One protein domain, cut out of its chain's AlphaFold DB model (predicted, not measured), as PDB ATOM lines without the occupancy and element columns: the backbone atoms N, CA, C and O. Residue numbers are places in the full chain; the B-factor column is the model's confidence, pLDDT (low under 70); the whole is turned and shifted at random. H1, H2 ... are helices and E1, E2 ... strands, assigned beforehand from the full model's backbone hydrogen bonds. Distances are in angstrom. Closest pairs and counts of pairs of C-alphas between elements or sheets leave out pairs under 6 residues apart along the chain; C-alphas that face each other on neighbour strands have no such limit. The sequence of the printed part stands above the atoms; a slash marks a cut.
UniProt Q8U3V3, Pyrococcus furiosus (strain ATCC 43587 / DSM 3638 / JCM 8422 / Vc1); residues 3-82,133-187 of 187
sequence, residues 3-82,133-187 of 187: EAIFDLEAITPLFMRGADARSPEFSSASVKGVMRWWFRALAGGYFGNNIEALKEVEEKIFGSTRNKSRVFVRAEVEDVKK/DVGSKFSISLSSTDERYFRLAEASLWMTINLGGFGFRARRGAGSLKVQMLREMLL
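What this domain is: This is residues 3 to 82 and 133 to 187 of the 187 residues of a protein of Pyrococcus furiosus (strain ATCC 43587 / DSM 3638 / JCM 8422 / Vc1) (UniProt Q8U3V3). A twisted sheet of four antiparallel strands makes a wall, and the helices H1 and H3 cover one face of it: H3 runs along the strands, while H1 starts over the edge strand E2 and crosses H3 nearly at right angles. H2 folds back from H1 as a helical hairpin and only grazes the sheet. The printed part has 135 residues with three named helices and four named strands, in the order E1 H1 H2 E2 E3 H3 E4; the sheet's order is E2 E3 E1 E4 and the class is mixed, helices and strands. The whole is compact, with a radius of gyration of the C-alphas of 14.9 A and spans of 42 by 35 by 25 A.

How they stand to each other: In the sheet, E2, residues 71 to 79, is an edge strand beside E3, residues 137 to 144; N 74 and O 141 are 3.0 A apart, within hydrogen-bond range. E3 is antiparallel to E1, residues 3 to 10, with N 6 and O 140 at 2.8 A. E1 is antiparallel to the other edge strand, E4, residues 177 to 186, with N 5 and O 183 at 2.9 A. H3, residues 147 to 163, lies over E3 at a height over the sheet of 8.8 A, along the strands at 9 degrees on the local plane. On the same face, making two layers, H1, residues 28 to 47, lies over E2 at a height of 13.3 A, slantwise to the strands at 40 degrees on the local plane. With residues 34 to 42 alone H1 touches H3, about perpendicular at 81 degrees; the closest C-alphas, of Phe 39 and Ser 156, are 5.0 A apart. H2, residues 51 to 62, touches H1 at a steep tilt of 39 degrees, opposite ways, with the C-alphas of Phe 47 and Leu 54 closest at 6.2 A. H2 and H3 only just touch, with 3 pairs of C-alphas within 8 A; the closest, of Ile 61 and Tyr 149, are 5.7 A apart. E1, H1 H2, E2 and E3, H3, E4 are split strand-helix-strand units, two strands running the same way with another strand between them; both crossovers are right-handed. Every O i to N i+4 pair is within hydrogen-bond range in H2 and H3, and 14 of 16 are in H1.

Where its parts are: E1 begins at C-alpha 3, (-25.508, -11.488, 36.988). H1 measures 27.0 A and has a kink of 29 degrees near residue 41; H3 measures 23.6 A. E2 measures 25.2 A. E4 measures 24.9 A, bends by 65 degrees at residue 180 and ends at C-alpha 186, (-29.290, -11.754, 42.471).

The domain as a whole: The C-alphas of Asn 50 and Lys 82 are farthest apart, 43.6 A. Residues 83 to 132 are not printed, and C-alphas 82 and 133 are 5.8 A apart across the cut. The links E1 to H1 and H3 to E4 are long. Residues 186 to 187 have pLDDT under 70.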
ATOM      1  N   GLU A   3     -25.392 -11.135  38.400       96.76
ATOM      2  CA  GLU A   3     -25.508 -11.488  36.988       96.76
ATOM      3  C   GLU A   3     -26.765 -10.879  36.355       96.76
ATOM      4  O   GLU A   3     -27.844 -10.864  36.950       96.76
ATOM      5  N   ALA A   4     -26.622 -10.402  35.121       96.77
ATOM      6  CA  ALA A   4     -27.738 -10.004  34.277       96.77
ATOM      7  C   ALA A   4     -27.515 -10.475  32.842       96.77
ATOM      8  O   ALA A   4     -26.402 -10.390  32.313       96.77
ATOM      9  N   ILE A   5     -28.590 -10.940  32.210       97.41
ATOM     10  CA  ILE A   5     -28.623 -11.337  30.803       97.41
ATOM     11  C   ILE A   5     -29.619 -10.441  30.071       97.41
ATOM     12  O   ILE A   5     -30.771 -10.294  30.485       97.41
ATOM     13  N   PHE A   6     -29.154  -9.846  28.979       97.60
ATOM     14  CA  PHE A   6     -29.909  -8.937  28.133       97.60
ATOM     15  C   PHE A   6     -30.155  -9.615  26.790       97.60
ATOM     16  O   PHE A   6     -29.215  -9.803  26.017       97.60
ATOM     17  N   ASP A   7     -31.414  -9.937  26.509       97.94
ATOM     18  CA  ASP A   7     -31.847 -10.412  25.197       97.94
ATOM     19  C   ASP A   7     -32.060  -9.181  24.305       97.94
ATOM     20  O   ASP A   7     -32.832  -8.277  24.643       97.94
ATOM     21  N   LEU A   8     -31.356  -9.117  23.176       98.28
ATOM     22  CA  LEU A   8     -31.286  -7.953  22.297       98.28
ATOM     23  C   LEU A   8     -31.749  -8.281  20.879       98.28
ATOM     24  O   LEU A   8     -31.515  -9.372  20.365       98.28
ATOM     25  N   GLU A   9     -32.332  -7.294  20.202       98.37
ATOM     26  CA  GLU A   9     -32.703  -7.376  18.786       98.37
ATOM     27  C   GLU A   9     -32.123  -6.188  18.009       98.37
ATOM     28  O   GLU A   9     -32.218  -5.038  18.449       98.37
ATOM     29  N   ALA A  10     -31.561  -6.449  16.826       98.47
ATOM     30  CA  ALA A  10     -31.142  -5.402  15.902       98.47
ATOM     31  C   ALA A  10     -32.347  -4.659  15.314       98.47
ATOM     32  O   ALA A  10     -33.150  -5.243  14.590       98.47
ATOM     33  N   ILE A  11     -32.438  -3.350  15.565       97.86
ATOM     34  CA  ILE A  11     -33.451  -2.476  14.942       97.86
ATOM     35  C   ILE A  11     -32.941  -1.807  13.662       97.86
ATOM     36  O   ILE A  11     -33.721  -1.306  12.860       97.86
ATOM     37  N   THR A  12     -31.625  -1.817  13.457       97.71
ATOM     38  CA  THR A  12     -30.954  -1.355  12.236       97.71
ATOM     39  C   THR A  12     -29.889  -2.377  11.839       97.71
ATOM     40  O   THR A  12     -29.430  -3.128  12.705       97.71
ATOM     41  N   PRO A  13     -29.467  -2.427  10.561       97.81
ATOM     42  CA  PRO A  13     -28.399  -3.322  10.132       97.81
ATOM     43  C   PRO A  13     -27.139  -3.167  10.989       97.81
ATOM     44  O   PRO A  13     -26.638  -2.056  11.180       97.81
ATOM     45  N   LEU A  14     -26.609  -4.281  11.485       98.18
ATOM     46  CA  LEU A  14     -25.405  -4.324  12.304       98.18
ATOM     47  C   LEU A  14     -24.216  -4.817  11.472       98.18
ATOM     48  O   LEU A  14     -24.096  -5.989  11.111       98.18
ATOM     49  N   PHE A  15     -23.300  -3.889  11.200       96.78
ATOM     50  CA  PHE A  15     -22.089  -4.116  10.413       96.78
ATOM     51  C   PHE A  15     -20.900  -4.416  11.325       96.78
ATOM     52  O   PHE A  15     -20.028  -3.571  11.533       96.78
ATOM     53  N   MET A  16     -20.856  -5.608  11.900       95.20
ATOM     54  CA  MET A  16     -19.826  -5.995  12.863       95.20
ATOM     55  C   MET A  16     -19.090  -7.229  12.365       95.20
ATOM     56  O   MET A  16     -19.720  -8.144  11.849       95.20
ATOM     57  N   ARG A  17     -17.758  -7.212  12.429       93.17
ATOM     58  CA  ARG A  17     -16.889  -8.224  11.818       93.17
ATOM     59  C   ARG A  17     -15.652  -8.402  12.685       93.17
ATOM     60  O   ARG A  17     -15.167  -7.412  13.237       93.17
ATOM     61  N   GLY A  18     -15.137  -9.621  12.754       90.20
ATOM     62  CA  GLY A  18     -13.875  -9.922  13.420       90.20
ATOM     63  C   GLY A  18     -12.713  -9.991  12.437       90.20
ATOM     64  O   GLY A  18     -12.555  -9.130  11.567       90.20
ATOM     65  N   ALA A  19     -11.887 -11.025  12.600       88.99
ATOM     66  CA  ALA A  19     -10.721 -11.266  11.751       88.99
ATOM     67  C   ALA A  19     -11.116 -11.587  10.299       88.99
ATOM     68  O   ALA A  19     -10.455 -11.126   9.366       88.99
ATOM     69  N   ASP A  20     -12.219 -12.319  10.101       90.03
ATOM     70  CA  ASP A  20     -12.819 -12.468   8.778       90.03
ATOM     71  C   ASP A  20     -13.637 -11.218   8.429       90.03
ATOM     72  O   ASP A  20     -14.688 -10.931   8.998       90.03
ATOM     73  N   ALA A  21     -13.151 -10.466   7.445       87.30
ATOM     74  CA  ALA A  21     -13.793  -9.253   6.965       87.30
ATOM     75  C   ALA A  21     -15.044  -9.501   6.099       87.30
ATOM     76  O   ALA A  21     -15.678  -8.523   5.685       87.30
ATOM     77  N   ARG A  22     -15.375 -10.753   5.755       88.98
ATOM     78  CA  ARG A  22     -16.543 -11.083   4.921       88.98
ATOM     79  C   ARG A  22     -17.765 -11.480   5.734       88.98
ATOM     80  O   ARG A  22     -18.863 -11.091   5.340       88.98
ATOM     81  N   SER A  23     -17.560 -12.199   6.830       91.61
ATOM     82  CA  SER A  23     -18.624 -12.748   7.668       91.61
ATOM     83  C   SER A  23     -18.930 -11.828   8.856       91.61
ATOM     84  O   SER A  23     -18.012 -11.213   9.407       91.61
ATOM     85  N   PRO A  24     -20.202 -11.706   9.272       95.31
ATOM     86  CA  PRO A  24     -20.544 -10.916  10.437       95.31
ATOM     87  C   PRO A  24     -20.171 -11.650  11.727       95.31
ATOM     88  O   PRO A  24     -20.332 -12.863  11.831       95.31
ATOM     89  N   GLU A  25     -19.704 -10.904  12.726       95.71
ATOM     90  CA  GLU A  25     -19.321 -11.437  14.035       95.71
ATOM     91  C   GLU A  25     -19.753 -10.470  15.141       95.71
ATOM     92  O   GLU A  25     -19.427  -9.281  15.100       95.71
ATOM     93  N   PHE A  26     -20.474 -10.982  16.141       96.43
ATOM     94  CA  PHE A  26     -20.871 -10.232  17.332       96.43
ATOM     95  C   PHE A  26     -20.061 -10.714  18.536       96.43
ATOM     96  O   PHE A  26     -20.476 -11.607  19.268       96.43
ATOM     97  N   SER A  27     -18.855 -10.171  18.706       94.73
ATOM     98  CA  SER A  27     -17.907 -10.687  19.697       94.73
ATOM     99  C   SER A  27     -17.931  -9.950  21.030       94.73
ATOM    100  O   SER A  27     -17.989  -8.716  21.088       94.73
ATOM    101  N   SER A  28     -17.753 -10.711  22.114       96.93
ATOM    102  CA  SER A  28     -17.643 -10.202  23.488       96.93
ATOM    103  C   SER A  28     -16.579  -9.114  23.633       96.93
ATOM    104  O   SER A  28     -16.789  -8.124  24.328       96.93
ATOM    105  N   ALA A  29     -15.435  -9.264  22.956       95.17
ATOM    106  CA  ALA A  29     -14.345  -8.290  23.003       95.17
ATOM    107  C   ALA A  29     -14.766  -6.928  22.437       95.17
ATOM    108  O   ALA A  29     -14.472  -5.884  23.021       95.17
ATOM    109  N   SER A  30     -15.492  -6.939  21.323       95.44
ATOM    110  CA  SER A  30     -15.939  -5.722  20.661       95.44
ATOM    111  C   SER A  30     -17.075  -5.052  21.434       95.44
ATOM    112  O   SER A  30     -17.027  -3.842  21.645       95.44
ATOM    113  N   VAL A  31     -18.040  -5.834  21.935       97.67
ATOM    114  CA  VAL A  31     -19.086  -5.356  22.858       97.67
ATOM    115  C   VAL A  31     -18.454  -4.679  24.073       97.67
ATOM    116  O   VAL A  31     -18.744  -3.517  24.363       97.67
ATOM    117  N   LYS A  32     -17.499  -5.355  24.722       97.46
ATOM    118  CA  LYS A  32     -16.751  -4.809  25.858       97.46
ATOM    119  C   LYS A  32     -15.989  -3.532  25.490       97.46
ATOM    120  O   LYS A  32     -15.917  -2.614  26.300       97.46
ATOM    121  N   GLY A  33     -15.441  -3.440  24.280       96.86
ATOM    122  CA  GLY A  33     -14.778  -2.233  23.781       96.86
ATOM    123  C   GLY A  33     -15.711  -1.019  23.716       96.86
ATOM    124  O   GLY A  33     -15.336   0.065  24.169       96.86
ATOM    125  N   VAL A  34     -16.936  -1.203  23.213       97.41
ATOM    126  CA  VAL A  34     -17.941  -0.128  23.156       97.41
ATOM    127  C   VAL A  34     -18.428   0.238  24.561       97.41
ATOM    128  O   VAL A  34     -18.487   1.424  24.886       97.41
ATOM    129  N   MET A  35     -18.651  -0.753  25.432       98.23
ATOM    130  CA  MET A  35     -18.975  -0.508  26.844       98.23
ATOM    131  C   MET A  35     -17.899   0.331  27.541       98.23
ATOM    132  O   MET A  35     -18.227   1.292  28.225       98.23
ATOM    133  N   ARG A  36     -16.608   0.026  27.340       98.09
ATOM    134  CA  ARG A  36     -15.499   0.820  27.904       98.09
ATOM    135  C   ARG A  36     -15.503   2.259  27.398       98.09
ATOM    136  O   ARG A  36     -15.179   3.175  28.148       98.09
ATOM    137  N   TRP A  37     -15.863   2.472  26.133       97.91
ATOM    138  CA  TRP A  37     -15.994   3.819  25.587       97.91
ATOM    139  C   TRP A  37     -17.104   4.605  26.291       97.91
ATOM    140  O   TRP A  37     -16.854   5.723  26.737       97.91
ATOM    141  N   TRP A  38     -18.282   4.002  26.468       97.86
ATOM    142  CA  TRP A  38     -19.394   4.638  27.180       97.86
ATOM    143  C   TRP A  38     -19.146   4.795  28.676       97.86
ATOM    144  O   TRP A  38     -19.547   5.809  29.240       97.86
ATOM    145  N   PHE A  39     -18.412   3.869  29.299       98.07
ATOM    146  CA  PHE A  39     -17.914   4.043  30.658       98.07
ATOM    147  C   PHE A  39     -17.088   5.324  30.765       98.07
ATOM    148  O   PHE A  39     -17.374   6.161  31.610       98.07
ATOM    149  N   ARG A  40     -16.095   5.515  29.883       97.70
ATOM    150  CA  ARG A  40     -15.273   6.732  29.890       97.70
ATOM    151  C   ARG A  40     -16.094   7.990  29.626       97.70
ATOM    152  O   ARG A  40     -15.829   9.004  30.256       97.70
ATOM    153  N   ALA A  41     -17.077   7.932  28.727       96.40
ATOM    154  CA  ALA A  41     -17.956   9.066  28.448       96.40
ATOM    155  C   ALA A  41     -18.804   9.454  29.673       96.40
ATOM    156  O   ALA A  41     -18.924  10.635  29.984       96.40
ATOM    157  N   LEU A  42     -19.345   8.465  30.393       95.84
ATOM    158  CA  LEU A  42     -20.142   8.682  31.599       95.84
ATOM    159  C   LEU A  42     -19.271   9.118  32.786       95.84
ATOM    160  O   LEU A  42     -19.503  10.163  33.389       95.84
ATOM    161  N   ALA A  43     -18.248   8.329  33.114       96.40
ATOM    162  CA  ALA A  43     -17.367   8.566  34.251       96.40
ATOM    163  C   ALA A  43     -16.497   9.815  34.055       96.40
ATOM    164  O   ALA A  43     -16.206  10.512  35.024       96.40
ATOM    165  N   GLY A  44     -16.120  10.150  32.818       95.29
ATOM    166  CA  GLY A  44     -15.341  11.347  32.502       95.29
ATOM    167  C   GLY A  44     -16.001  12.643  32.980       95.29
ATOM    168  O   GLY A  44     -15.295  13.554  33.402       95.29
ATOM    169  N   GLY A  45     -17.338  12.693  33.031       93.97
ATOM    170  CA  GLY A  45     -18.071  13.818  33.622       93.97
ATOM    171  C   GLY A  45     -17.790  14.035  35.117       93.97
ATOM    172  O   GLY A  45     -17.906  15.158  35.595       93.97
ATOM    173  N   TYR A  46     -17.371  12.991  35.839       96.04
ATOM    174  CA  TYR A  46     -17.026  13.048  37.265       96.04
ATOM    175  C   TYR A  46     -15.527  13.258  37.514       96.04
ATOM    176  O   TYR A  46     -15.153  13.854  38.520       96.04
ATOM    177  N   PHE A  47     -14.662  12.777  36.616       96.28
ATOM    178  CA  PHE A  47     -13.205  12.925  36.750       96.28
ATOM    179  C   PHE A  47     -12.659  14.223  36.137       96.28
ATOM    180  O   PHE A  47     -11.544  14.635  36.466       96.28
ATOM    181  N   GLY A  48     -13.414  14.872  35.245       93.53
ATOM    182  CA  GLY A  48     -12.961  16.061  34.530       93.53
ATOM    183  C   GLY A  48     -11.661  15.792  33.766       93.53
ATOM    184  O   GLY A  48     -11.581  14.862  32.967       93.53
ATOM    185  N   ASN A  49     -10.625  16.587  34.043       95.61
ATOM    186  CA  ASN A  49      -9.322  16.475  33.380       95.61
ATOM    187  C   ASN A  49      -8.385  15.422  34.000       95.61
ATOM    188  O   ASN A  49      -7.261  15.272  33.528       95.61
ATOM    189  N   ASN A  50      -8.802  14.696  35.045       97.41
ATOM    190  CA  ASN A  50      -7.972  13.663  35.670       97.41
ATOM    191  C   ASN A  50      -8.065  12.335  34.894       97.41
ATOM    192  O   ASN A  50      -8.809  11.415  35.251       97.41
ATOM    193  N   ILE A  51      -7.316  12.262  33.795       96.93
ATOM    194  CA  ILE A  51      -7.308  11.120  32.874       96.93
ATOM    195  C   ILE A  51      -6.695   9.884  33.544       96.93
ATOM    196  O   ILE A  51      -7.143   8.762  33.302       96.93
ATOM    197  N   GLU A  52      -5.700  10.076  34.408       97.68
ATOM    198  CA  GLU A  52      -5.015   9.012  35.136       97.68
ATOM    199  C   GLU A  52      -5.978   8.272  36.067       97.68
ATOM    200  O   GLU A  52      -6.059   7.042  36.008       97.68
ATOM    201  N   ALA A  53      -6.767   9.003  36.861       97.35
ATOM    202  CA  ALA A  53      -7.759   8.410  37.754       97.35
ATOM    203  C   ALA A  53      -8.887   7.714  36.977       97.35
ATOM    204  O   ALA A  53      -9.282   6.600  37.330       97.35
ATOM    205  N   LEU A  54      -9.366   8.319  35.881       97.92
ATOM    206  CA  LEU A  54     -10.368   7.690  35.014       97.92
ATOM    207  C   LEU A  54      -9.859   6.352  34.460       97.92
ATOM    208  O   LEU A  54     -10.571   5.345  34.502       97.92
ATOM    209  N   LYS A  55      -8.616   6.333  33.969       97.29
ATOM    210  CA  LYS A  55      -7.968   5.122  33.463       97.29
ATOM    211  C   LYS A  55      -7.821   4.077  34.566       97.29
ATOM    212  O   LYS A  55      -8.141   2.914  34.333       97.29
ATOM    213  N   GLU A  56      -7.383   4.465  35.761       96.50
ATOM    214  CA  GLU A  56      -7.225   3.541  36.887       96.50
ATOM    215  C   GLU A  56      -8.549   2.842  37.238       96.50
ATOM    216  O   GLU A  56      -8.586   1.623  37.422       96.50
ATOM    217  N   VAL A  57      -9.654   3.591  37.284       96.14
ATOM    218  CA  VAL A  57     -10.980   3.019  37.556       96.14
ATOM    219  C   VAL A  57     -11.463   2.141  36.399       96.14
ATOM    220  O   VAL A  57     -11.959   1.040  36.647       96.14
ATOM    221  N   GLU A  58     -11.266   2.555  35.142       97.73
ATOM    222  CA  GLU A  58     -11.594   1.729  33.971       97.73
ATOM    223  C   GLU A  58     -10.870   0.372  34.020       97.73
ATOM    224  O   GLU A  58     -11.478  -0.676  33.783       97.73
ATOM    225  N   GLU A  59      -9.574   0.377  34.350       97.44
ATOM    226  CA  GLU A  59      -8.764  -0.836  34.464       97.44
ATOM    227  C   GLU A  59      -9.209  -1.734  35.627       97.44
ATOM    228  O   GLU A  59      -9.211  -2.956  35.472       97.44
ATOM    229  N   LYS A  60      -9.647  -1.167  36.761       96.45
ATOM    230  CA  LYS A  60     -10.205  -1.946  37.885       96.45
ATOM    231  C   LYS A  60     -11.482  -2.699  37.499       96.45
ATOM    232  O   LYS A  60     -11.695  -3.811  37.981       96.45
ATOM    233  N   ILE A  61     -12.310  -2.123  36.625       97.02
ATOM    234  CA  ILE A  61     -13.583  -2.717  36.185       97.02
ATOM    235  C   ILE A  61     -13.344  -3.728  35.060       97.02
ATOM    236  O   ILE A  61     -13.641  -4.919  35.189       97.02
ATOM    237  N   PHE A  62     -12.795  -3.251  33.941       97.80
ATOM    238  CA  PHE A  62     -12.741  -3.989  32.679       97.80
ATOM    239  C   PHE A  62     -11.406  -4.706  32.443       97.80
ATOM    240  O   PHE A  62     -11.268  -5.423  31.443       97.80
ATOM    241  N   GLY A  63     -10.437  -4.534  33.341       96.53
ATOM    242  CA  GLY A  63      -9.094  -5.092  33.241       96.53
ATOM    243  C   GLY A  63      -8.158  -4.269  32.359       96.53
ATOM    244  O   GLY A  63      -8.558  -3.326  31.670       96.53
ATOM    245  N   SER A  64      -6.896  -4.668  32.351       95.88
ATOM    246  CA  SER A  64      -5.834  -4.165  31.481       95.88
ATOM    247  C   SER A  64      -4.873  -5.302  31.138       95.88
ATOM    248  O   SER A  64      -5.111  -6.455  31.491       95.88
ATOM    249  N   THR A  65      -3.767  -5.005  30.460       94.15
ATOM    250  CA  THR A  65      -2.700  -5.997  30.249       94.15
ATOM    251  C   THR A  65      -2.012  -6.415  31.551       94.15
ATOM    252  O   THR A  65      -1.312  -7.422  31.565       94.15
ATOM    253  N   ARG A  66      -2.206  -5.661  32.643       93.00
ATOM    254  CA  ARG A  66      -1.609  -5.926  33.960       93.00
ATOM    255  C   ARG A  66      -2.610  -6.498  34.961       93.00
ATOM    256  O   ARG A  66      -2.211  -7.235  35.852       93.00
ATOM    257  N   ASN A  67      -3.895  -6.172  34.812       91.97
ATOM    258  CA  ASN A  67      -4.940  -6.527  35.770       91.97
ATOM    259  C   ASN A  67      -6.082  -7.300  35.104       91.97
ATOM    260  O   ASN A  67      -6.616  -6.882  34.077       91.97
ATOM    261  N   LYS A  68      -6.521  -8.402  35.720       94.14
ATOM    262  CA  LYS A  68      -7.706  -9.142  35.261       94.14
ATOM    263  C   LYS A  68      -8.974  -8.297  35.449       94.14
ATOM    264  O   LYS A  68      -9.141  -7.626  36.462       94.14
ATOM    265  N   SER A  69      -9.886  -8.381  34.480       96.53
ATOM    266  CA  SER A  69     -11.227  -7.783  34.552       96.53
ATOM    267  C   SER A  69     -12.013  -8.307  35.752       96.53
ATOM    268  O   SER A  69     -12.053  -9.520  35.964       96.53
ATOM    269  N   ARG A  70     -12.684  -7.416  36.490       96.93
ATOM    270  CA  ARG A  70     -13.619  -7.791  37.565       96.93
ATOM    271  C   ARG A  70     -15.047  -7.998  37.073       96.93
ATOM    272  O   ARG A  70     -15.876  -8.509  37.817       96.93
ATOM    273  N   VAL A  71     -15.312  -7.643  35.822       97.43
ATOM    274  CA  VAL A  71     -16.569  -7.935  35.129       97.43
ATOM    275  C   VAL A  71     -16.311  -8.928  34.004       97.43
ATOM    276  O   VAL A  71     -15.376  -8.750  33.211       97.43
ATOM    277  N   PHE A  72     -17.136  -9.964  33.923       97.26
ATOM    278  CA  PHE A  72     -17.204 -10.855  32.776       97.26
ATOM    279  C   PHE A  72     -18.283 -10.354  31.814       97.26
ATOM    280  O   PHE A  72     -19.368  -9.975  32.243       97.26
ATOM    281  N   VAL A  73     -17.950 -10.307  30.524       98.04
ATOM    282  CA  VAL A  73     -18.862  -9.896  29.451       98.04
ATOM    283  C   VAL A  73     -18.866 -11.019  28.432       98.04
ATOM    284  O   VAL A  73     -17.809 -11.333  27.874       98.04
ATOM    285  N   ARG A  74     -20.030 -11.609  28.186       97.96
ATOM    286  CA  ARG A  74     -20.234 -12.610  27.137       97.96
ATOM    287  C   ARG A  74     -21.291 -12.081  26.185       97.96
ATOM    288  O   ARG A  74     -22.337 -11.639  26.632       97.96
ATOM    289  N   ALA A  75     -20.986 -12.080  24.897       97.88
ATOM    290  CA  ALA A  75     -21.920 -11.723  23.848       97.88
ATOM    291  C   ALA A  75     -22.094 -12.929  22.932       97.88
ATOM    292  O   ALA A  75     -21.095 -13.519  22.513       97.88
ATOM    293  N   GLU A  76     -23.338 -13.283  22.640       97.48
ATOM    294  CA  GLU A  76     -23.681 -14.418  21.789       97.48
ATOM    295  C   GLU A  76     -24.703 -14.010  20.736       97.48
ATOM    296  O   GLU A  76     -25.418 -13.014  20.863       97.48
ATOM    297  N   VAL A  77     -24.722 -14.775  19.652       97.28
ATOM    298  CA  VAL A  77     -25.681 -14.615  18.568       97.28
ATOM    299  C   VAL A  77     -26.719 -15.715  18.723       97.28
ATOM    300  O   VAL A  77     -26.376 -16.889  18.629       97.28
ATOM    301  N   GLU A  78     -27.967 -15.327  18.958       95.96
ATOM    302  CA  GLU A  78     -29.072 -16.255  19.231       95.96
ATOM    303  C   GLU A  78     -29.817 -16.628  17.945       95.96
ATOM    304  O   GLU A  78     -30.165 -17.783  17.720       95.96
ATOM    305  N   ASP A  79     -30.054 -15.640  17.075       95.95
ATOM    306  CA  ASP A  79     -30.729 -15.831  15.791       95.95
ATOM    307  C   ASP A  79     -30.144 -14.889  14.737       95.95
ATOM    308  O   ASP A  79     -29.999 -13.682  14.956       95.95
ATOM    309  N   VAL A  80     -29.811 -15.438  13.571       94.37
ATOM    310  CA  VAL A  80     -29.127 -14.712  12.498       94.37
ATOM    311  C   VAL A  80     -30.079 -14.471  11.344       94.37
ATOM    312  O   VAL A  80     -30.359 -15.369  10.551       94.37
ATOM    313  N   LYS A  81     -30.454 -13.207  11.140       95.80
ATOM    314  CA  LYS A  81     -30.990 -12.757   9.853       95.80
ATOM    315  C   LYS A  81     -29.842 -12.231   9.020       95.80
ATOM    316  O   LYS A  81     -29.400 -11.098   9.181       95.80
ATOM    317  N   LYS A  82     -29.300 -13.086   8.159       94.33
ATOM    318  CA  LYS A  82     -28.110 -12.748   7.383       94.33
ATOM    319  C   LYS A  82     -28.449 -11.752   6.279       94.33
ATOM    320  O   LYS A  82     -29.204 -12.058   5.360       94.33
ATOM    321  N   ASP A 133     -28.805  -8.461   9.728       97.79
ATOM    322  CA  ASP A 133     -29.930  -7.639   9.304       97.79
ATOM    323  C   ASP A 133     -30.909  -7.389  10.459       97.79
ATOM    324  O   ASP A 133     -30.821  -8.002  11.532       97.79
ATOM    325  N   VAL A 134     -31.848  -6.477  10.220       97.79
ATOM    326  CA  VAL A 134     -32.908  -6.104  11.157       97.79
ATOM    327  C   VAL A 134     -33.656  -7.348  11.635       97.79
ATOM    328  O   VAL A 134     -34.100  -8.185  10.846       97.79
ATOM    329  N   GLY A 135     -33.802  -7.461  12.951       98.03
ATOM    330  CA  GLY A 135     -34.428  -8.592  13.620       98.03
ATOM    331  C   GLY A 135     -33.487  -9.744  13.970       98.03
ATOM    332  O   GLY A 135     -33.970 -10.725  14.527       98.03
ATOM    333  N   SER A 136     -32.187  -9.657  13.663       98.30
ATOM    334  CA  SER A 136     -31.193 -10.569  14.254       98.30
ATOM    335  C   SER A 136     -31.187 -10.415  15.776       98.30
ATOM    336  O   SER A 136     -31.327  -9.293  16.279       98.30
ATOM    337  N   LYS A 137     -31.021 -11.525  16.496       98.34
ATOM    338  CA  LYS A 137     -31.082 -11.576  17.959       98.34
ATOM    339  C   LYS A 137     -29.740 -11.943  18.565       98.34
ATOM    340  O   LYS A 137     -29.004 -12.774  18.034       98.34
ATOM    341  N   PHE A 138     -29.463 -11.338  19.708       98.28
ATOM    342  CA  PHE A 138     -28.220 -11.490  20.449       98.28
ATOM    343  C   PHE A 138     -28.523 -11.596  21.933       98.28
ATOM    344  O   PHE A 138     -29.551 -11.095  22.388       98.28
ATOM    345  N   SER A 139     -27.592 -12.155  22.689       97.76
ATOM    346  CA  SER A 139     -27.585 -12.045  24.140       97.76
ATOM    347  C   SER A 139     -26.292 -11.377  24.595       97.76
ATOM    348  O   SER A 139     -25.225 -11.554  23.999       97.76
ATOM    349  N   ILE A 140     -26.382 -10.549  25.635       98.23
ATOM    350  CA  ILE A 140     -25.215 -10.068  26.378       98.23
ATOM    351  C   ILE A 140     -25.410 -10.458  27.835       98.23
ATOM    352  O   ILE A 140     -26.373 -10.014  28.453       98.23
ATOM    353  N   SER A 141     -24.488 -11.233  28.397       97.28
ATOM    354  CA  SER A 141     -24.427 -11.465  29.835       97.28
ATOM    355  C   SER A 141     -23.306 -10.662  30.484       97.28
ATOM    356  O   SER A 141     -22.188 -10.553  29.964       97.28
ATOM    357  N   LEU A 142     -23.634 -10.079  31.634       97.56
ATOM    358  CA  LEU A 142     -22.715  -9.390  32.525       97.56
ATOM    359  C   LEU A 142     -22.696 -10.118  33.857       97.56
ATOM    360  O   LEU A 142     -23.754 -10.390  34.418       97.56
ATOM    361  N   SER A 143     -21.509 -10.366  34.403       97.00
ATOM    362  CA  SER A 143     -21.397 -10.868  35.771       97.00
ATOM    363  C   SER A 143     -20.190 -10.322  36.524       97.00
ATOM    364  O   SER A 143     -19.147 -10.001  35.944       97.00
ATOM    365  N   SER A 144     -20.340 -10.182  37.841       97.01
ATOM    366  CA  SER A 144     -19.266  -9.798  38.759       97.01
ATOM    367  C   SER A 144     -19.515 -10.333  40.168       97.01
ATOM    368  O   SER A 144     -20.648 -10.565  40.590       97.01
ATOM    369  N   THR A 145     -18.438 -10.501  40.930       95.51
ATOM    370  CA  THR A 145     -18.507 -10.804  42.363       95.51
ATOM    371  C   THR A 145     -18.631  -9.552  43.237       95.51
ATOM    372  O   THR A 145     -18.956  -9.686  44.411       95.51
ATOM    373  N   ASP A 146     -18.396  -8.352  42.693       95.67
ATOM    374  CA  ASP A 146     -18.521  -7.068  43.403       95.67
ATOM    375  C   ASP A 146     -19.650  -6.247  42.769       95.67
ATOM    376  O   ASP A 146     -19.614  -5.934  41.573       95.67
ATOM    377  N   GLU A 147     -20.639  -5.882  43.583       96.08
ATOM    378  CA  GLU A 147     -21.821  -5.137  43.147       96.08
ATOM    379  C   GLU A 147     -21.467  -3.830  42.443       96.08
ATOM    380  O   GLU A 147     -22.077  -3.471  41.439       96.08
ATOM    381  N   ARG A 148     -20.453  -3.112  42.932       96.27
ATOM    382  CA  ARG A 148     -20.107  -1.794  42.393       96.27
ATOM    383  C   ARG A 148     -19.603  -1.923  40.965       96.27
ATOM    384  O   ARG A 148     -19.984  -1.137  40.102       96.27
ATOM    385  N   TYR A 149     -18.770  -2.927  40.694       96.58
ATOM    386  CA  TYR A 149     -18.278  -3.171  39.339       96.58
ATOM    387  C   TYR A 149     -19.373  -3.715  38.426       96.58
ATOM    388  O   TYR A 149     -19.418  -3.321  37.260       96.58
ATOM    389  N   PHE A 150     -20.274  -4.549  38.953       96.97
ATOM    390  CA  PHE A 150     -21.462  -4.986  38.225       96.97
ATOM    391  C   PHE A 150     -22.324  -3.793  37.787       96.97
ATOM    392  O   PHE A 150     -22.539  -3.611  36.591       96.97
ATOM    393  N   ARG A 151     -22.716  -2.919  38.723       96.75
ATOM    394  CA  ARG A 151     -23.551  -1.735  38.452       96.75
ATOM    395  C   ARG A 151     -22.900  -0.762  37.471       96.75
ATOM    396  O   ARG A 151     -23.570  -0.230  36.594       96.75
ATOM    397  N   LEU A 152     -21.585  -0.548  37.567       97.26
ATOM    398  CA  LEU A 152     -20.866   0.303  36.612       97.26
ATOM    399  C   LEU A 152     -20.837  -0.303  35.204       97.26
ATOM    400  O   LEU A 152     -20.971   0.427  34.218       97.26
ATOM    401  N   ALA A 153     -20.682  -1.622  35.082       97.52
ATOM    402  CA  ALA A 153     -20.747  -2.293  33.787       97.52
ATOM    403  C   ALA A 153     -22.163  -2.312  33.205       97.52
ATOM    404  O   ALA A 153     -22.318  -2.063  32.011       97.52
ATOM    405  N   GLU A 154     -23.175  -2.542  34.039       97.00
ATOM    406  CA  GLU A 154     -24.589  -2.455  33.679       97.00
ATOM    407  C   GLU A 154     -24.939  -1.055  33.160       97.00
ATOM    408  O   GLU A 154     -25.436  -0.927  32.045       97.00
ATOM    409  N   ALA A 155     -24.563   0.004  33.884       97.39
ATOM    410  CA  ALA A 155     -24.748   1.383  33.431       97.39
ATOM    411  C   ALA A 155     -24.017   1.662  32.104       97.39
ATOM    412  O   ALA A 155     -24.550   2.319  31.209       97.39
ATOM    413  N   SER A 156     -22.808   1.119  31.936       98.05
ATOM    414  CA  SER A 156     -22.039   1.259  30.692       98.05
ATOM    415  C   SER A 156     -22.718   0.560  29.509       98.05
ATOM    416  O   SER A 156     -22.724   1.091  28.394       98.05
ATOM    417  N   LEU A 157     -23.307  -0.618  29.734       97.87
ATOM    418  CA  LEU A 157     -24.085  -1.330  28.722       97.87
ATOM    419  C   LEU A 157     -25.388  -0.595  28.406       97.87
ATOM    420  O   LEU A 157     -25.712  -0.426  27.233       97.87
ATOM    421  N   TRP A 158     -26.087  -0.096  29.425       97.46
ATOM    422  CA  TRP A 158     -27.302   0.695  29.255       97.46
ATOM    423  C   TRP A 158     -27.047   1.910  28.358       97.46
ATOM    424  O   TRP A 158     -27.772   2.115  27.384       97.46
ATOM    425  N   MET A 159     -25.969   2.659  28.616       97.61
ATOM    426  CA  MET A 159     -25.554   3.790  27.776       97.61
ATOM    427  C   MET A 159     -25.221   3.337  26.351       97.61
ATOM    428  O   MET A 159     -25.617   3.982  25.382       97.61
ATOM    429  N   THR A 160     -24.542   2.196  26.216       97.25
ATOM    430  CA  THR A 160     -24.191   1.634  24.908       97.25
ATOM    431  C   THR A 160     -25.421   1.315  24.062       97.25
ATOM    432  O   THR A 160     -25.440   1.649  22.878       97.25
ATOM    433  N   ILE A 161     -26.435   0.687  24.659       97.31
ATOM    434  CA  ILE A 161     -27.656   0.273  23.962       97.31
ATOM    435  C   ILE A 161     -28.535   1.484  23.634       97.31
ATOM    436  O   ILE A 161     -29.017   1.597  22.512       97.31
ATOM    437  N   ASN A 162     -28.732   2.394  24.591       96.83
ATOM    438  CA  ASN A 162     -29.728   3.461  24.458       96.83
ATOM    439  C   ASN A 162     -29.213   4.702  23.721       96.83
ATOM    440  O   ASN A 162     -29.994   5.386  23.068       96.83
ATOM    441  N   LEU A 163     -27.919   5.013  23.828       96.58
ATOM    442  CA  LEU A 163     -27.337   6.228  23.243       96.58
ATOM    443  C   LEU A 163     -26.307   5.932  22.151       96.58
ATOM    444  O   LEU A 163     -25.836   6.845  21.470       96.58
ATOM    445  N   GLY A 164     -25.926   4.665  22.003       95.79
ATOM    446  CA  GLY A 164     -24.887   4.230  21.089       95.79
ATOM    447  C   GLY A 164     -25.387   3.339  19.960       95.79
ATOM    448  O   GLY A 164     -26.511   3.420  19.473       95.79
ATOM    449  N   GLY A 165     -24.466   2.500  19.511       96.09
ATOM    450  CA  GLY A 165     -24.667   1.492  18.489       96.09
ATOM    451  C   GLY A 165     -23.409   0.643  18.381       96.09
ATOM    452  O   GLY A 165     -22.328   1.038  18.835       96.09
ATOM    453  N   PHE A 166     -23.546  -0.528  17.778       97.75
ATOM    454  CA  PHE A 166     -22.474  -1.504  17.654       97.75
ATOM    455  C   PHE A 166     -21.924  -1.547  16.225       97.75
ATOM    456  O   PHE A 166     -22.622  -1.302  15.243       97.75
ATOM    457  N   GLY A 167     -20.639  -1.872  16.098       96.46
ATOM    458  CA  GLY A 167     -20.001  -2.095  14.805       96.46
ATOM    459  C   GLY A 167     -19.776  -0.843  13.948       96.46
ATOM    460  O   GLY A 167     -19.717   0.305  14.398       96.46
ATOM    461  N   PHE A 168     -19.550  -1.089  12.663       96.41
ATOM    462  CA  PHE A 168     -19.217  -0.078  11.676       96.41
ATOM    463  C   PHE A 168     -20.423   0.807  11.359       96.41
ATOM    464  O   PHE A 168     -21.551   0.342  11.268       96.41
ATOM    465  N   ARG A 169     -20.171   2.108  11.160       96.63
ATOM    466  CA  ARG A 169     -21.207   3.135  10.934       96.63
ATOM    467  C   ARG A 169     -22.213   3.304  12.084       96.63
ATOM    468  O   ARG A 169     -23.208   3.991  11.883       96.63
ATOM    469  N   ALA A 170     -21.899   2.841  13.299       96.47
ATOM    470  CA  ALA A 170     -22.729   3.076  14.487       96.47
ATOM    471  C   ALA A 170     -23.073   4.561  14.716       96.47
ATOM    472  O   ALA A 170     -24.219   4.929  14.934       96.47
ATOM    473  N   ARG A 171     -22.101   5.460  14.509       95.92
ATOM    474  CA  ARG A 171     -22.289   6.928  14.581       95.92
ATOM    475  C   ARG A 171     -23.101   7.533  13.423       95.92
ATOM    476  O   ARG A 171     -23.140   8.746  13.267       95.92
ATOM    477  N   ARG A 172     -23.657   6.699  12.545       96.51
ATOM    478  CA  ARG A 172     -24.530   7.079  11.425       96.51
ATOM    479  C   ARG A 172     -25.816   6.239  11.404       96.51
ATOM    480  O   ARG A 172     -26.389   6.048  10.339       96.51
ATOM    481  N   GLY A 173     -26.225   5.709  12.559       95.76
ATOM    482  CA  GLY A 173     -27.488   4.986  12.727       95.76
ATOM    483  C   GLY A 173     -27.453   3.493  12.390       95.76
ATOM    484  O   GLY A 173     -28.509   2.887  12.308       95.76
ATOM    485  N   ALA A 174     -26.280   2.891  12.161       97.53
ATOM    486  CA  ALA A 174     -26.171   1.431  12.065       97.53
ATOM    487  C   ALA A 174     -26.052   0.788  13.455       97.53
ATOM    488  O   ALA A 174     -25.616   1.429  14.409       97.53
ATOM    489  N   GLY A 175     -26.348  -0.506  13.548       97.83
ATOM    490  CA  GLY A 175     -26.057  -1.319  14.727       97.83
ATOM    491  C   GLY A 175     -26.737  -0.873  16.018       97.83
ATOM    492  O   GLY A 175     -26.250  -1.203  17.098       97.83
ATOM    493  N   SER A 176     -27.833  -0.124  15.936       98.16
ATOM    494  CA  SER A 176     -28.709   0.110  17.079       98.16
ATOM    495  C   SER A 176     -29.414  -1.194  17.451       98.16
ATOM    496  O   SER A 176     -29.994  -1.866  16.590       98.16
ATOM    497  N   LEU A 177     -29.357  -1.534  18.736       98.07
ATOM    498  CA  LEU A 177     -30.016  -2.695  19.326       98.07
ATOM    499  C   LEU A 177     -31.079  -2.213  20.315       98.07
ATOM    500  O   LEU A 177     -30.922  -1.154  20.916       98.07
ATOM    501  N   LYS A 178     -32.135  -3.000  20.514       97.49
ATOM    502  CA  LYS A 178     -33.104  -2.794  21.600       97.49
ATOM    503  C   LYS A 178     -33.089  -3.987  22.546       97.49
ATOM    504  O   LYS A 178     -32.886  -5.114  22.097       97.49
ATOM    505  N   VAL A 179     -33.358  -3.743  23.825       97.29
ATOM    506  CA  VAL A 179     -33.612  -4.812  24.799       97.29
ATOM    507  C   VAL A 179     -35.007  -5.378  24.555       97.29
ATOM    508  O   VAL A 179     -35.981  -4.629  24.522       97.29
ATOM    509  N   GLN A 180     -35.102  -6.691  24.359       93.28
ATOM    510  CA  GLN A 180     -36.369  -7.421  24.332       93.28
ATOM    511  C   GLN A 180     -36.740  -7.937  25.722       93.28
ATOM    512  O   GLN A 180     -37.898  -7.850  26.123       93.28
ATOM    513  N   MET A 181     -35.760  -8.477  26.447       90.69
ATOM    514  CA  MET A 181     -35.953  -9.035  27.780       90.69
ATOM    515  C   MET A 181     -34.695  -8.825  28.618       90.69
ATOM    516  O   MET A 181     -33.576  -8.912  28.115       90.69
ATOM    517  N   LEU A 182     -34.898  -8.553  29.903       88.67
ATOM    518  CA  LEU A 182     -33.853  -8.489  30.914       88.67
ATOM    519  C   LEU A 182     -34.121  -9.580  31.945       88.67
ATOM    520  O   LEU A 182     -35.235  -9.691  32.457       88.67
ATOM    521  N   ARG A 183     -33.099 -10.378  32.239       86.63
ATOM    522  CA  ARG A 183     -33.119 -11.393  33.292       86.63
ATOM    523  C   ARG A 183     -32.032 -11.036  34.295       86.63
ATOM    524  O   ARG A 183     -30.856 -11.260  34.025       86.63
ATOM    525  N   GLU A 184     -32.427 -10.453  35.421       79.18
ATOM    526  CA  GLU A 184     -31.527 -10.214  36.548       79.18
ATOM    527  C   GLU A 184     -31.591 -11.394  37.514       79.18
ATOM    528  O   GLU A 184     -32.674 -11.841  37.896       79.18
ATOM    529  N   MET A 185     -30.426 -11.891  37.921       72.60
ATOM    530  CA  MET A 185     -30.306 -12.874  38.989       72.60
ATOM    531  C   MET A 185     -29.408 -12.302  40.080       72.60
ATOM    532  O   MET A 185     -28.207 -12.101  39.894       72.60
ATOM    533  N   LEU A 186     -30.009 -12.046  41.239       59.41
ATOM    534  CA  LEU A 186     -29.290 -11.754  42.471       59.41
ATOM    535  C   LEU A 186     -29.215 -13.056  43.275       59.41
ATOM    536  O   LEU A 186     -30.224 -13.494  43.826       59.41
ATOM    537  N   LEU A 187     -28.032 -13.682  43.280       51.55
ATOM    538  CA  LEU A 187     -27.678 -14.796  44.170       51.55
ATOM    539  C   LEU A 187     -26.917 -14.290  45.391       51.55
ATOM    540  O   LEU A 187     -25.873 -13.617  45.172       51.55
TER     541      LEU A 187